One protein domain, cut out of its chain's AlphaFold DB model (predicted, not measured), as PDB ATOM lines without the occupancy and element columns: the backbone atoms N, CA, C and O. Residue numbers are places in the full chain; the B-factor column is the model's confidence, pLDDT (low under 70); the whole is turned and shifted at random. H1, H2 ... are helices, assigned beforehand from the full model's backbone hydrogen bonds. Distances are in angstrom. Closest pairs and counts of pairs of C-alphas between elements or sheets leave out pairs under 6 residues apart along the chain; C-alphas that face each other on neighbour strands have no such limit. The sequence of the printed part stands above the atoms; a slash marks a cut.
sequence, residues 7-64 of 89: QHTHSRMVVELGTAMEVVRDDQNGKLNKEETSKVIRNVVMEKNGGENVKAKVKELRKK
ATOM      1  N   GLN A   7      14.312   7.554  23.572       88.69
ATOM      2  CA  GLN A   7      14.605   7.194  24.954       88.69
ATOM      3  C   GLN A   7      15.257   5.819  25.065       88.69
ATOM      4  O   GLN A   7      16.062   5.622  25.968       88.69
ATOM      5  N   HIS A   8      14.952   4.878  24.165       85.88
ATOM      6  CA  HIS A   8      15.600   3.564  24.150       85.88
ATOM      7  C   HIS A   8      17.112   3.702  23.941       85.88
ATOM      8  O   HIS A   8      17.897   3.228  24.765       85.88
ATOM      9  N   THR A   9      17.517   4.450  22.917       90.62
ATOM     10  CA  THR A   9      18.925   4.729  22.615       90.62
ATOM     11  C   THR A   9      19.582   5.548  23.724       90.62
ATOM     12  O   THR A   9      20.660   5.189  24.201       90.62
ATOM     13  N   HIS A  10      18.913   6.603  24.201       90.69
ATOM     14  CA  HIS A  10      19.430   7.436  25.287       90.69
ATOM     15  C   HIS A  10      19.612   6.647  26.585       90.69
ATOM     16  O   HIS A  10      20.626   6.815  27.256       90.69
ATOM     17  N   SER A  11      18.670   5.759  26.924       91.00
ATOM     18  CA  SER A  11      18.727   4.944  28.139       91.00
ATOM     19  C   SER A  11      19.915   3.991  28.134       91.00
ATOM     20  O   SER A  11      20.649   3.939  29.119       91.00
ATOM     21  N   ARG A  12      20.169   3.325  27.003       91.25
ATOM     22  CA  ARG A  12      21.323   2.444  26.848       91.25
ATOM     23  C   ARG A  12      22.634   3.209  27.005       91.25
ATOM     24  O   ARG A  12      23.493   2.784  27.767       91.25
ATOM     25  N   MET A  13      22.745   4.378  26.377       93.44
ATOM     26  CA  MET A  13      23.934   5.225  26.491       93.44
ATOM     27  C   MET A  13      24.225   5.623  27.947       93.44
ATOM     28  O   MET A  13      25.355   5.490  28.410       93.44
ATOM     29  N   VAL A  14      23.228   6.099  28.701       93.50
ATOM     30  CA  VAL A  14      23.463   6.556  30.087       93.50
ATOM     31  C   VAL A  14      23.746   5.410  31.064       93.50
ATOM     32  O   VAL A  14      24.447   5.631  32.058       93.50
ATOM     33  N   VAL A  15      23.244   4.203  30.777       92.88
ATOM     34  CA  VAL A  15      23.556   2.969  31.517       92.88
ATOM     35  C   VAL A  15      24.982   2.510  31.212       92.88
ATOM     36  O   VAL A  15      25.741   2.259  32.144       92.88
ATOM     37  N   GLU A  16      25.394   2.493  29.942       93.44
ATOM     38  CA  GLU A  16      26.771   2.168  29.532       93.44
ATOM     39  C   GLU A  16      27.795   3.168  30.102       93.44
ATOM     40  O   GLU A  16      28.890   2.782  30.507       93.44
ATOM     41  N   LEU A  17      27.424   4.446  30.234       93.50
ATOM     42  CA  LEU A  17      28.234   5.465  30.917       93.50
ATOM     43  C   LEU A  17      28.283   5.295  32.450       93.50
ATOM     44  O   LEU A  17      29.004   6.032  33.128       93.50
ATOM     45  N   GLY A  18      27.508   4.366  33.019       92.50
ATOM     46  CA  GLY A  18      27.408   4.133  34.464       92.50
ATOM     47  C   GLY A  18      26.707   5.262  35.226       92.50
ATOM     48  O   GLY A  18      26.831   5.364  36.443       92.50
ATOM     49  N   THR A  19      25.995   6.142  34.519       93.56
ATOM     50  CA  THR A  19      25.289   7.302  35.096       93.56
ATOM     51  C   THR A  19      23.824   7.026  35.417       93.56
ATOM     52  O   THR A  19      23.151   7.874  36.001       93.56
ATOM     53  N   ALA A  20      23.331   5.845  35.055       92.31
ATOM     54  CA  ALA A  20      21.977   5.396  35.327       92.31
ATOM     55  C   ALA A  20      21.946   3.886  35.583       92.31
ATOM     56  O   ALA A  20      22.839   3.154  35.160       92.31
ATOM     57  N   MET A  21      20.878   3.432  36.239       91.00
ATOM     58  CA  MET A  21      20.525   2.017  36.349       91.00
ATOM     59  C   MET A  21      19.263   1.746  35.533       91.00
ATOM     60  O   MET A  21      18.337   2.565  35.508       91.00
ATOM     61  N   GLU A  22      19.228   0.604  34.857       89.06
ATOM     62  CA  GLU A  22      18.073   0.178  34.078       89.06
ATOM     63  C   GLU A  22      17.063  -0.564  34.954       89.06
ATOM     64  O   GLU A  22      17.432  -1.354  35.819       89.06
ATOM     65  N   VAL A  23      15.774  -0.310  34.713       90.12
ATOM     66  CA  VAL A  23      14.698  -1.157  35.235       90.12
ATOM     67  C   VAL A  23      14.348  -2.140  34.132       90.12
ATOM     68  O   VAL A  23      13.798  -1.733  33.104       90.12
ATOM     69  N   VAL A  24      14.688  -3.408  34.346       84.69
ATOM     70  CA  VAL A  24      14.406  -4.484  33.396       84.69
ATOM     71  C   VAL A  24      12.899  -4.734  33.360       84.69
ATOM     72  O   VAL A  24      12.222  -4.757  34.392       84.69
ATOM     73  N   ARG A  25      12.359  -4.847  32.148       87.81
ATOM     74  CA  ARG A  25      10.952  -5.183  31.912       87.81
ATOM     75  C   ARG A  25      10.774  -6.691  31.894       87.81
ATOM     76  O   ARG A  25      11.712  -7.416  31.602       87.81
ATOM     77  N   ASP A  26       9.560  -7.131  32.182       85.81
ATOM     78  CA  ASP A  26       9.188  -8.533  32.049       85.81
ATOM     79  C   ASP A  26       9.334  -9.003  30.593       85.81
ATOM     80  O   ASP A  26       8.817  -8.363  29.674       85.81
ATOM     81  N   ASP A  27      10.022 -10.127  30.391       82.56
ATOM     82  CA  ASP A  27      10.331 -10.658  29.058       82.56
ATOM     83  C   ASP A  27       9.094 -11.187  28.313       82.56
ATOM     84  O   ASP A  27       9.113 -11.294  27.087       82.56
ATOM     85  N   GLN A  28       8.006 -11.520  29.018       84.50
ATOM     86  CA  GLN A  28       6.811 -12.107  28.410       84.50
ATOM     87  C   GLN A  28       5.830 -11.048  27.907       84.50
ATOM     88  O   GLN A  28       5.212 -11.222  26.858       84.50
ATOM     89  N   ASN A  29       5.643  -9.960  28.658       85.88
ATOM     90  CA  ASN A  29       4.635  -8.940  28.342       85.88
ATOM     91  C   ASN A  29       5.203  -7.521  28.173       85.88
ATOM     92  O   ASN A  29       4.442  -6.592  27.888       85.88
ATOM     93  N   GLY A  30       6.514  -7.336  28.358       83.56
ATOM     94  CA  GLY A  30       7.197  -6.052  28.219       83.56
ATOM     95  C   GLY A  30       6.795  -5.009  29.266       83.56
ATOM     96  O   GLY A  30       7.100  -3.825  29.098       83.56
ATOM     97  N   LYS A  31       6.085  -5.397  30.334       88.56
ATOM     98  CA  LYS A  31       5.610  -4.473  31.369       88.56
ATOM     99  C   LYS A  31       6.665  -4.257  32.444       88.56
ATOM    100  O   LYS A  31       7.542  -5.080  32.692       88.56
ATOM    101  N   LEU A  32       6.550  -3.116  33.115       89.06
ATOM    102  CA  LEU A  32       7.318  -2.837  34.320       89.06
ATOM    103  C   LEU A  32       6.719  -3.603  35.502       89.06
ATOM    104  O   LEU A  32       5.513  -3.532  35.742       89.06
ATOM    105  N   ASN A  33       7.576  -4.279  36.264       89.38
ATOM    106  CA  ASN A  33       7.205  -4.891  37.535       89.38
ATOM    107  C   ASN A  33       7.481  -3.903  38.689       89.38
ATOM    108  O   ASN A  33       8.555  -3.296  38.772       89.38
ATOM    109  N   LYS A  34       6.508  -3.748  39.599       91.00
ATOM    110  CA  LYS A  34       6.616  -2.931  40.816       91.00
ATOM    111  C   LYS A  34       7.795  -3.346  41.700       91.00
ATOM    112  O   LYS A  34       8.483  -2.477  42.232       91.00
ATOM    113  N   GLU A  35       8.019  -4.642  41.874       90.56
ATOM    114  CA  GLU A  35       9.094  -5.190  42.706       90.56
ATOM    115  C   GLU A  35      10.454  -4.811  42.137       90.56
ATOM    116  O   GLU A  35      11.290  -4.262  42.853       90.56
ATOM    117  N   GLU A  36      10.646  -5.011  40.833       89.25
ATOM    118  CA  GLU A  36      11.906  -4.690  40.165       89.25
ATOM    119  C   GLU A  36      12.179  -3.183  40.167       89.25
ATOM    120  O   GLU A  36      13.261  -2.731  40.543       89.25
ATOM    121  N   THR A  37      11.149  -2.383  39.890       90.75
ATOM    122  CA  THR A  37      11.232  -0.919  39.987       90.75
ATOM    123  C   THR A  37      11.635  -0.479  41.401       90.75
ATOM    124  O   THR A  37      12.501   0.380  41.566       90.75
ATOM    125  N   SER A  38      11.053  -1.093  42.437       91.62
ATOM    126  CA  SER A  38      11.343  -0.760  43.838       91.62
ATOM    127  C   SER A  38      12.775  -1.126  44.239       91.62
ATOM    128  O   SER A  38      13.418  -0.360  44.960       91.62
ATOM    129  N   LYS A  39      13.305  -2.257  43.752       91.06
ATOM    130  CA  LYS A  39      14.704  -2.656  43.982       91.06
ATOM    131  C   LYS A  39      15.677  -1.647  43.384       91.06
ATOM    132  O   LYS A  39      16.583  -1.204  44.085       91.06
ATOM    133  N   VAL A  40      15.465  -1.245  42.127       90.06
ATOM    134  CA  VAL A  40      16.335  -0.272  41.451       90.06
ATOM    135  C   VAL A  40      16.293   1.081  42.161       90.06
ATOM    136  O   VAL A  40      17.344   1.664  42.418       90.06
ATOM    137  N   ILE A  41      15.108   1.553  42.570       89.75
ATOM    138  CA  ILE A  41      14.980   2.789  43.361       89.75
ATOM    139  C   ILE A  41      15.760   2.677  44.674       89.75
ATOM    140  O   ILE A  41      16.525   3.580  45.011       89.75
ATOM    141  N   ARG A  42      15.605   1.572  45.412       90.81
ATOM    142  CA  ARG A  42      16.326   1.358  46.673       90.81
ATOM    143  C   ARG A  42      17.839   1.332  46.458       90.81
ATOM    144  O   ARG A  42      18.552   1.936  47.249       90.81
ATOM    145  N   ASN A  43      18.316   0.697  45.392       88.81
ATOM    146  CA  ASN A  43      19.738   0.639  45.073       88.81
ATOM    147  C   ASN A  43      20.313   2.038  44.787       88.81
ATOM    148  O   ASN A  43      21.286   2.460  45.407       88.81
ATOM    149  N   VAL A  44      19.639   2.814  43.936       86.12
ATOM    150  CA  VAL A  44      20.086   4.168  43.574       86.12
ATOM    151  C   VAL A  44      20.021   5.143  44.757       86.12
ATOM    152  O   VAL A  44      20.893   6.000  44.891       86.12
ATOM    153  N   VAL A  45      18.983   5.055  45.595       85.31
ATOM    154  CA  VAL A  45      18.702   6.065  46.633       85.31
ATOM    155  C   VAL A  45      19.292   5.701  47.996       85.31
ATOM    156  O   VAL A  45      19.773   6.584  48.702       85.31
ATOM    157  N   MET A  46      19.227   4.428  48.388       79.38
ATOM    158  CA  MET A  46      19.494   3.986  49.764       79.38
ATOM    159  C   MET A  46      20.774   3.160  49.894       79.38
ATOM    160  O   MET A  46      21.377   3.139  50.967       79.38
ATOM    161  N   GLU A  47      21.190   2.448  48.844       80.56
ATOM    162  CA  GLU A  47      22.376   1.597  48.914       80.56
ATOM    163  C   GLU A  47      23.643   2.400  48.642       80.56
ATOM    164  O   GLU A  47      23.787   3.047  47.604       80.56
ATOM    165  N   LYS A  48      24.595   2.313  49.578       69.38
ATOM    166  CA  LYS A  48      25.876   3.021  49.483       69.38
ATOM    167  C   LYS A  48      26.614   2.664  48.193       69.38
ATOM    168  O   LYS A  48      26.976   3.549  47.439       69.38
ATOM    169  N   ASN A  49      26.753   1.380  47.869       73.56
ATOM    170  CA  ASN A  49      27.639   0.972  46.776       73.56
ATOM    171  C   ASN A  49      27.106   1.345  45.379       73.56
ATOM    172  O   ASN A  49      27.833   1.945  44.590       73.56
ATOM    173  N   GLY A  50      25.858   1.004  45.042       75.38
ATOM    174  CA  GLY A  50      25.328   1.286  43.701       75.38
ATOM    175  C   GLY A  50      24.972   2.759  43.497       75.38
ATOM    176  O   GLY A  50      25.381   3.358  42.500       75.38
ATOM    177  N   GLY A  51      24.304   3.379  44.476       82.31
ATOM    178  CA  GLY A  51      23.948   4.797  44.437       82.31
ATOM    179  C   GLY A  51      25.158   5.737  44.423       82.31
ATOM    180  O   GLY A  51      25.182   6.696  43.643       82.31
ATOM    181  N   GLU A  52      26.196   5.477  45.231       87.94
ATOM    182  CA  GLU A  52      27.397   6.328  45.252       87.94
ATOM    183  C   GLU A  52      28.196   6.225  43.951       87.94
ATOM    184  O   GLU A  52      28.656   7.256  43.454       87.94
ATOM    185  N   ASN A  53      28.296   5.034  43.351       89.25
ATOM    186  CA  ASN A  53      28.975   4.839  42.069       89.25
ATOM    187  C   ASN A  53      28.292   5.618  40.939       89.25
ATOM    188  O   ASN A  53      28.949   6.378  40.222       89.25
ATOM    189  N   VAL A  54      26.964   5.500  40.830       91.69
ATOM    190  CA  VAL A  54      26.171   6.265  39.856       91.69
ATOM    191  C   VAL A  54      26.345   7.765  40.094       91.69
ATOM    192  O   VAL A  54      26.635   8.527  39.169       91.69
ATOM    193  N   LYS A  55      26.255   8.213  41.351       90.69
ATOM    194  CA  LYS A  55      26.424   9.625  41.720       90.69
ATOM    195  C   LYS A  55      27.824  10.151  41.398       90.69
ATOM    196  O   LYS A  55      27.954  11.298  40.962       90.69
ATOM    197  N   ALA A  56      28.867   9.350  41.600       93.25
ATOM    198  CA  ALA A  56      30.237   9.700  41.248       93.25
ATOM    199  C   ALA A  56      30.389   9.867  39.729       93.25
ATOM    200  O   ALA A  56      30.902  10.894  39.280       93.25
ATOM    201  N   LYS A  57      29.855   8.927  38.938       94.81
ATOM    202  CA  LYS A  57      29.877   9.001  37.470       94.81
ATOM    203  C   LYS A  57      29.094  10.190  36.927       94.81
ATOM    204  O   LYS A  57      29.588  10.895  36.049       94.81
ATOM    205  N   VAL A  58      27.930  10.493  37.502       95.06
ATOM    206  CA  VAL A  58      27.148  11.690  37.148       95.06
ATOM    207  C   VAL A  58      27.940  12.973  37.421       95.06
ATOM    208  O   VAL A  58      27.943  13.882  36.590       95.06
ATOM    209  N   LYS A  59      28.647  13.067  38.556       96.12
ATOM    210  CA  LYS A  59      29.500  14.231  38.867       96.12
ATOM    211  C   LYS A  59      30.670  14.369  37.891       96.12
ATOM    212  O   LYS A  59      30.950  15.481  37.446       96.12
ATOM    213  N   GLU A  60      31.329  13.261  37.562       96.75
ATOM    214  CA  GLU A  60      32.423  13.214  36.588       96.75
ATOM    215  C   GLU A  60      31.949  13.694  35.208       96.75
ATOM    216  O   GLU A  60      32.543  14.600  34.622       96.75
ATOM    217  N   LEU A  61      30.832  13.143  34.721       96.38
ATOM    218  CA  LEU A  61      30.253  13.512  33.434       96.38
ATOM    219  C   LEU A  61      29.809  14.980  33.412       96.38
ATOM    220  O   LEU A  61      30.096  15.688  32.452       96.38
ATOM    221  N   ARG A  62      29.180  15.472  34.488       96.06
ATOM    222  CA  ARG A  62      28.787  16.885  34.615       96.06
ATOM    223  C   ARG A  62      29.981  17.825  34.461       96.06
ATOM    224  O   ARG A  62      29.862  18.846  33.787       96.06
ATOM    225  N   LYS A  63      31.112  17.499  35.094       97.06
ATOM    226  CA  LYS A  63      32.338  18.298  34.986       97.06
ATOM    227  C   LYS A  63      32.841  18.322  33.539       97.06
ATOM    228  O   LYS A  63      33.039  19.406  33.004       97.06
ATOM    229  N   LYS A  64      32.928  17.155  32.893       96.06
ATOM    230  CA  LYS A  64      33.357  17.026  31.489       96.06
ATOM    231  C   LYS A  64      32.467  17.802  30.516       96.06
ATOM    232  O   LYS A  64      32.980  18.462  29.622       96.06
TER     233      LYS A  64
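AT A GLANCE: This is residues 7 to 64 of the 89 residues of an uncharacterized protein of Capsicum annuum (UniProt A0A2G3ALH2). Two helices, H2 and H3, meet near their ends at a corner to make a wide L, and a third helix, H1, sits across from H2 with a long stretch without a named element, residues 17 to 33, passing between them. The arrangement is open, for H1 touches neither of the other helices, and the loop around Gln 28 makes one far end of the outline while the end of H3 makes the other. The printed part has 58 residues with three named helices in the order H1, H2, H3 and no named strand; its class is all helix. It is only just loose, close to compact, with a radius of gyration of the C-alphas of 12.6 A, and only just flat, with spans of 40 by 27 by 11 A.

IN THESE COORDINATES: Find C-alpha 7 at (14.605, 7.194, 24.954); from there H1 runs over residues 7 to 16. Go on past residues 17 to 33 to C-alpha 34 at (6.616, -2.931, 40.816), where H2 begins; it covers residues 34 to 46 and is 17.1 A long from first to last C-alpha. H3, the longest helix, covers residues 48 to 64, is 24.0 A long and ends at C-alpha 64 at (33.357, 17.026, 31.489).

HOW THE PARTS SIT: H1 is apart from H2 and from H3. Look at the C-alphas of Val 44 and Gly 51, 4.0 A apart, the closest of H2 and H3, which touch only at the corner by their link. H2 touches H3 with residues 43 to 45 alone, and H3 touches H2 with residues 50 to 54 alone. Their lines stand at a steep tilt of 69 degrees, only just short of about perpendicular, and they run the same way. In H1, H2 and H3 every O i to N i+4 pair is within hydrogen-bond range.

THE WHOLE: The C-alphas of Gln 28 and Lys 63 are the two farthest apart, 40.2 A. The printed part has no cut. The link from H1 to H2 is long, 17 residues; that from H2 to H3 is tight, 1 residue. The mean pLDDT of the printed part is 89.2, and only residue 48 is under 70.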